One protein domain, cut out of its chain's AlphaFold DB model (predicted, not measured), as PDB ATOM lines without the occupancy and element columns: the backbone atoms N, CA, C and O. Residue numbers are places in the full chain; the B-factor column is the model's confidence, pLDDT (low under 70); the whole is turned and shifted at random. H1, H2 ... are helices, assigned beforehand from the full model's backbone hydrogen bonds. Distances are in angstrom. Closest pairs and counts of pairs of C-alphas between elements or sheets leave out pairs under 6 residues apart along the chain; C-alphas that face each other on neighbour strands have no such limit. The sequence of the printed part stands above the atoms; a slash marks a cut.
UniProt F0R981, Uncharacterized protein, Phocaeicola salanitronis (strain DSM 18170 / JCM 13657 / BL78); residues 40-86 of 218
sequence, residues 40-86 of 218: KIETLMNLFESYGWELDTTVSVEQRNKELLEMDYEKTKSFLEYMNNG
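AT A GLANCE: This is residues 40 to 86 of the 218 residues of an uncharacterized protein of Phocaeicola salanitronis (strain DSM 18170 / JCM 13657 / BL78) (UniProt F0R981). Two helices, H2 and H3, make an open V with its corner at residues 71 and 72, and the first helix, H1, lies over one side of the V, nearly parallel to H3 and crosswise to H2. The link of residues 51 to 60 runs from the end of H1 past the mouth of the V to the start of H2, where residues 57 to 63, of which 61 to 63 belong to H2, stick out. The printed part has 47 residues with three named helices, in the order H1, H2, H3, and no named strand. Its class is all helix, with 33 residues in the named elements. The whole is compact, with a radius of gyration of the C-alphas of 10.8 A, yet elongated in outline, spanning 31 by 19 by 13 A.

HOW THE PARTS SIT: Start with H1, residues 40 to 50, and look next at H2, residues 61 to 70. The two touch, and their closest C-alphas are those of Ile 41 and Leu 68, 5.9 A apart. Their lines stand at 87 degrees, about perpendicular. Go on to H3, residues 73 to 84, which only just touches H1, with 3 pairs of C-alphas within 8 A. The closest C-alphas of H1 and H3 are those of Leu 44 and Tyr 73, 6.8 A apart. H1 and H3 run the same way at a shallow tilt of 11 degrees. H2 and H3 are apart, though they follow each other in the chain. Along the backbone of H1, H2 and H3, you will find every O i to N i+4 pair within hydrogen-bond range.

IN THESE COORDINATES: Find C-alpha 40 of Lys 40 at (4.579, 39.021, 40.601); from there H1 runs 15.2 A to C-alpha 50 of Ser 50. H2 begins at C-alpha 61 of Val 61, at (0.607, 46.344, 28.967), and measures 14.4 A to C-alpha 70 of Glu 70. H3, the longest helix with 12 residues, runs 16.2 A from C-alpha 73 of Tyr 73 to C-alpha 84 of Asn 84, at (1.418, 20.498, 29.259).

THE WHOLE: The two C-alphas farthest apart in the domain are those of Glu 62 and Gly 86, at 31.8 A, while the first and last printed C-alphas, those of Lys 40 and Gly 86, are 26.8 A apart. Read residues 40 to 86 straight through, since the printed part has no cut. Ten residues lie between H1 and H2, a short link, and two between H2 and H3, a tight link; neither link is long. The mean pLDDT of the printed part is 94.7, and no printed residue is under 70.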
ATOM      1  N   LYS A  40       5.672  39.958  40.914       96.88
ATOM      2  CA  LYS A  40       4.579  39.021  40.601       96.88
ATOM      3  C   LYS A  40       4.313  38.935  39.096       96.88
ATOM      4  O   LYS A  40       4.184  37.828  38.575       96.88
ATOM      5  N   ILE A  41       4.237  40.082  38.416       97.12
ATOM      6  CA  ILE A  41       4.038  40.166  36.963       97.12
ATOM      7  C   ILE A  41       5.156  39.404  36.250       97.12
ATOM      8  O   ILE A  41       4.864  38.471  35.507       97.12
ATOM      9  N   GLU A  42       6.417  39.733  36.531       97.19
ATOM     10  CA  GLU A  42       7.580  39.081  35.919       97.19
ATOM     11  C   GLU A  42       7.584  37.566  36.177       97.19
ATOM     12  O   GLU A  42       7.767  36.769  35.258       97.19
ATOM     13  N   THR A  43       7.296  37.151  37.413       98.06
ATOM     14  CA  THR A  43       7.259  35.731  37.795       98.06
ATOM     15  C   THR A  43       6.203  34.946  37.014       98.06
ATOM     16  O   THR A  43       6.477  33.833  36.567       98.06
ATOM     17  N   LEU A  44       4.999  35.499  36.837       98.12
ATOM     18  CA  LEU A  44       3.944  34.844  36.062       98.12
ATOM     19  C   LEU A  44       4.240  34.862  34.560       98.12
ATOM     20  O   LEU A  44       3.985  33.863  33.897       98.12
ATOM     21  N   MET A  45       4.804  35.949  34.026       97.25
ATOM     22  CA  MET A  45       5.220  35.999  32.620       97.25
ATOM     23  C   MET A  45       6.237  34.896  32.306       97.25
ATOM     24  O   MET A  45       6.018  34.100  31.395       97.25
ATOM     25  N   ASN A  46       7.277  34.779  33.137       98.06
ATOM     26  CA  ASN A  46       8.292  33.735  33.007       98.06
ATOM     27  C   ASN A  46       7.699  32.326  33.177       98.06
ATOM     28  O   ASN A  46       8.162  31.378  32.545       98.06
ATOM     29  N   LEU A  47       6.666  32.169  34.017       98.31
ATOM     30  CA  LEU A  47       5.958  30.898  34.170       98.31
ATOM     31  C   LEU A  47       5.276  30.489  32.858       98.31
ATOM     32  O   LEU A  47       5.517  29.380  32.390       98.31
ATOM     33  N   PHE A  48       4.475  31.361  32.242       97.62
ATOM     34  CA  PHE A  48       3.829  31.062  30.956       97.62
ATOM     35  C   PHE A  48       4.848  30.747  29.857       97.62
ATOM     36  O   PHE A  48       4.711  29.731  29.173       97.62
ATOM     37  N   GLU A  49       5.903  31.558  29.749       96.81
ATOM     38  CA  GLU A  49       6.985  31.343  28.785       96.81
ATOM     39  C   GLU A  49       7.664  29.979  28.988       96.81
ATOM     40  O   GLU A  49       7.918  29.261  28.022       96.81
ATOM     41  N   SER A  50       7.882  29.559  30.241       97.31
ATOM     42  CA  SER A  50       8.502  28.261  30.549       97.31
ATOM     43  C   SER A  50       7.676  27.046  30.105       97.31
ATOM     44  O   SER A  50       8.245  25.978  29.885       97.31
ATOM     45  N   TYR A  51       6.359  27.214  29.935       96.31
ATOM     46  CA  TYR A  51       5.445  26.202  29.388       96.31
ATOM     47  C   TYR A  51       5.156  26.409  27.893       96.31
ATOM     48  O   TYR A  51       4.252  25.778  27.352       96.31
ATOM     49  N   GLY A  52       5.888  27.301  27.217       95.19
ATOM     50  CA  GLY A  52       5.742  27.550  25.783       95.19
ATOM     51  C   GLY A  52       4.503  28.359  25.397       95.19
ATOM     52  O   GLY A  52       4.160  28.408  24.217       95.19
ATOM     53  N   TRP A  53       3.809  28.983  26.352       96.75
ATOM     54  CA  TRP A  53       2.673  29.848  26.039       96.75
ATOM     55  C   TRP A  53       3.162  31.185  25.483       96.75
ATOM     56  O   TRP A  53       4.038  31.839  26.048       96.75
ATOM     57  N   GLU A  54       2.557  31.608  24.381       96.12
ATOM     58  CA  GLU A  54       2.895  32.828  23.665       96.12
ATOM     59  C   GLU A  54       2.054  33.996  24.175       96.12
ATOM     60  O   GLU A  54       0.831  33.891  24.318       96.12
ATOM     61  N   LEU A  55       2.721  35.119  24.442       95.31
ATOM     62  CA  LEU A  55       2.082  36.357  24.865       95.31
ATOM     63  C   LEU A  55       1.348  37.022  23.690       95.31
ATOM     64  O   LEU A  55       1.941  37.290  22.646       95.31
ATOM     65  N   ASP A  56       0.084  37.384  23.894       92.06
ATOM     66  CA  ASP A  56      -0.696  38.184  22.953       92.06
ATOM     67  C   ASP A  56      -0.294  39.666  23.063       92.06
ATOM     68  O   ASP A  56      -0.767  40.420  23.917       92.06
ATOM     69  N   THR A  57       0.611  40.101  22.184       90.62
ATOM     70  CA  THR A  57       1.118  41.483  22.169       90.62
ATOM     71  C   THR A  57       0.103  42.507  21.655       90.62
ATOM     72  O   THR A  57       0.427  43.693  21.585       90.62
ATOM     73  N   THR A  58      -1.102  42.089  21.251       93.00
ATOM     74  CA  THR A  58      -2.173  43.020  20.856       93.00
ATOM     75  C   THR A  58      -2.909  43.601  22.064       93.00
ATOM     76  O   THR A  58      -3.588  44.623  21.936       93.00
ATOM     77  N   VAL A  59      -2.739  43.002  23.248       91.25
ATOM     78  CA  VAL A  59      -3.273  43.512  24.516       91.25
ATOM     79  C   VAL A  59      -2.339  44.582  25.083       91.25
ATOM     80  O   VAL A  59      -1.115  44.446  25.044       91.25
ATOM     81  N   SER A  60      -2.902  45.663  25.634       92.81
ATOM     82  CA  SER A  60      -2.095  46.709  26.271       92.81
ATOM     83  C   SER A  60      -1.363  46.175  27.504       92.81
ATOM     84  O   SER A  60      -1.862  45.308  28.225       92.81
ATOM     85  N   VAL A  61      -0.185  46.734  27.790       92.25
ATOM     86  CA  VAL A  61       0.607  46.344  28.967       92.25
ATOM     87  C   VAL A  61      -0.177  46.544  30.267       92.25
ATOM     88  O   VAL A  61      -0.143  45.674  31.131       92.25
ATOM     89  N   GLU A  62      -0.937  47.634  30.383       92.50
ATOM     90  CA  GLU A  62      -1.779  47.915  31.552       92.50
ATOM     91  C   GLU A  62      -2.836  46.820  31.780       92.50
ATOM     92  O   GLU A  62      -2.941  46.280  32.883       92.50
ATOM     93  N   GLN A  63      -3.580  46.440  30.732       93.12
ATOM     94  CA  GLN A  63      -4.598  45.389  30.823       93.12
ATOM     95  C   GLN A  63      -3.965  44.035  31.158       93.12
ATOM     96  O   GLN A  63      -4.450  43.325  32.039       93.12
ATOM     97  N   ARG A  64      -2.851  43.698  30.501       94.19
ATOM     98  CA  ARG A  64      -2.115  42.459  30.762       94.19
ATOM     99  C   ARG A  64      -1.649  42.377  32.212       94.19
ATOM    100  O   ARG A  64      -1.863  41.365  32.873       94.19
ATOM    101  N   ASN A  65      -1.006  43.432  32.703       95.06
ATOM    102  CA  ASN A  65      -0.475  43.473  34.059       95.06
ATOM    103  C   ASN A  65      -1.607  43.364  35.090       95.06
ATOM    104  O   ASN A  65      -1.452  42.659  36.082       95.06
ATOM    105  N   LYS A  66      -2.769  43.977  34.830       94.56
ATOM    106  CA  LYS A  66      -3.956  43.813  35.675       94.56
ATOM    107  C   LYS A  66      -4.428  42.354  35.736       94.56
ATOM    108  O   LYS A  66      -4.615  41.840  36.835       94.56
ATOM    109  N   GLU A  67      -4.569  41.679  34.593       94.62
ATOM    110  CA  GLU A  67      -4.966  40.261  34.557       94.62
ATOM    111  C   GLU A  67      -3.952  39.368  35.291       94.62
ATOM    112  O   GLU A  67      -4.341  38.521  36.092       94.62
ATOM    113  N   LEU A  68      -2.649  39.598  35.098       95.56
ATOM    114  CA  LEU A  68      -1.584  38.871  35.799       95.56
ATOM    115  C   LEU A  68      -1.645  39.055  37.323       95.56
ATOM    116  O   LEU A  68      -1.458  38.104  38.083       95.56
ATOM    117  N   LEU A  69      -1.927  40.267  37.798       96.06
ATOM    118  CA  LEU A  69      -2.034  40.542  39.231       96.06
ATOM    119  C   LEU A  69      -3.249  39.861  39.879       96.06
ATOM    120  O   LEU A  69      -3.191  39.555  41.073       96.06
ATOM    121  N   GLU A  70      -4.302  39.555  39.122       94.69
ATOM    122  CA  GLU A  70      -5.479  38.812  39.599       94.69
ATOM    123  C   GLU A  70      -5.240  37.290  39.676       94.69
ATOM    124  O   GLU A  70      -5.949  36.587  40.400       94.69
ATOM    125  N   MET A  71      -4.220  36.767  38.989       93.75
ATOM    126  CA  MET A  71      -3.911  35.335  38.970       93.75
ATOM    127  C   MET A  71      -3.272  34.846  40.275       93.75
ATOM    128  O   MET A  71      -2.471  35.530  40.920       93.75
ATOM    129  N   ASP A  72      -3.598  33.609  40.649       94.69
ATOM    130  CA  ASP A  72      -2.921  32.870  41.713       94.69
ATOM    131  C   ASP A  72      -1.794  32.027  41.106       94.69
ATOM    132  O   ASP A  72      -2.032  31.257  40.172       94.69
ATOM    133  N   TYR A  73      -0.569  32.188  41.613       95.62
ATOM    134  CA  TYR A  73       0.613  31.545  41.034       95.62
ATOM    135  C   TYR A  73       0.516  30.017  41.055       95.62
ATOM    136  O   TYR A  73       0.729  29.384  40.024       95.62
ATOM    137  N   GLU A  74       0.141  29.418  42.188       96.00
ATOM    138  CA  GLU A  74       0.123  27.958  42.330       96.00
ATOM    139  C   GLU A  74      -1.013  27.320  41.528       96.00
ATOM    140  O   GLU A  74      -0.817  26.278  40.897       96.00
ATOM    141  N   LYS A  75      -2.188  27.961  41.468       93.81
ATOM    142  CA  LYS A  75      -3.283  27.512  40.592       93.81
ATOM    143  C   LYS A  75      -2.913  27.631  39.118       93.81
ATOM    144  O   LYS A  75      -3.206  26.715  38.356       93.81
ATOM    145  N   THR A  76      -2.255  28.724  38.729       94.75
ATOM    146  CA  THR A  76      -1.799  28.936  37.347       94.75
ATOM    147  C   THR A  76      -0.762  27.891  36.965       94.75
ATOM    148  O   THR A  76      -0.912  27.223  35.950       94.75
ATOM    149  N   LYS A  77       0.243  27.672  37.815       96.44
ATOM    150  CA  LYS A  77       1.265  26.646  37.611       96.44
ATOM    151  C   LYS A  77       0.654  25.253  37.491       96.44
ATOM    152  O   LYS A  77       0.952  24.550  36.536       96.44
ATOM    153  N   SER A  78      -0.245  24.888  38.405       94.44
ATOM    154  CA  SER A  78      -0.910  23.579  38.374       94.44
ATOM    155  C   SER A  78      -1.755  23.391  37.108       94.44
ATOM    156  O   SER A  78      -1.788  22.301  36.543       94.44
ATOM    157  N   PHE A  79      -2.430  24.448  36.643       93.00
ATOM    158  CA  PHE A  79      -3.160  24.432  35.377       93.00
ATOM    159  C   PHE A  79      -2.216  24.242  34.180       93.00
ATOM    160  O   PHE A  79      -2.475  23.389  33.336       93.00
ATOM    161  N   LEU A  80      -1.108  24.984  34.120       94.81
ATOM    162  CA  LEU A  80      -0.130  24.877  33.034       94.81
ATOM    163  C   LEU A  80       0.546  23.501  32.994       94.81
ATOM    164  O   LEU A  80       0.644  22.911  31.922       94.81
ATOM    165  N   GLU A  81       0.932  22.953  34.149       94.44
ATOM    166  CA  GLU A  81       1.460  21.586  34.272       94.44
ATOM    167  C   GLU A  81       0.463  20.551  33.752       94.44
ATOM    168  O   GLU A  81       0.830  19.648  32.999       94.44
ATOM    169  N   TYR A  82      -0.808  20.699  34.130       90.50
ATOM    170  CA  TYR A  82      -1.874  19.811  33.686       90.50
ATOM    171  C   TYR A  82      -2.054  19.850  32.166       90.50
ATOM    172  O   TYR A  82      -2.062  18.804  31.526       90.50
ATOM    173  N   MET A  83      -2.135  21.047  31.581       91.62
ATOM    174  CA  MET A  83      -2.271  21.209  30.134       91.62
ATOM    175  C   MET A  83      -1.046  20.671  29.375       91.62
ATOM    176  O   MET A  83      -1.199  19.999  28.358       91.62
ATOM    177  N   ASN A  84       0.163  20.919  29.885       92.75
ATOM    178  CA  ASN A  84       1.418  20.498  29.259       92.75
ATOM    179  C   ASN A  84       1.607  18.972  29.237       92.75
ATOM    180  O   ASN A  84       2.217  18.442  28.315       92.75
ATOM    181  N   ASN A  85       1.086  18.257  30.236       91.31
ATOM    182  CA  ASN A  85       1.163  16.792  30.284       91.31
ATOM    183  C   ASN A  85       0.183  16.096  29.326       91.31
ATOM    184  O   ASN A  85       0.256  14.879  29.162       91.31
ATOM    185  N   GLY A  86      -0.714  16.856  28.696       89.38
ATOM    186  CA  GLY A  86      -1.837  16.327  27.943       89.38
ATOM    187  C   GLY A  86      -3.030  16.027  28.848       89.38
ATOM    188  O   GLY A  86      -2.900  15.611  30.001       89.38
TER     189      GLY A  86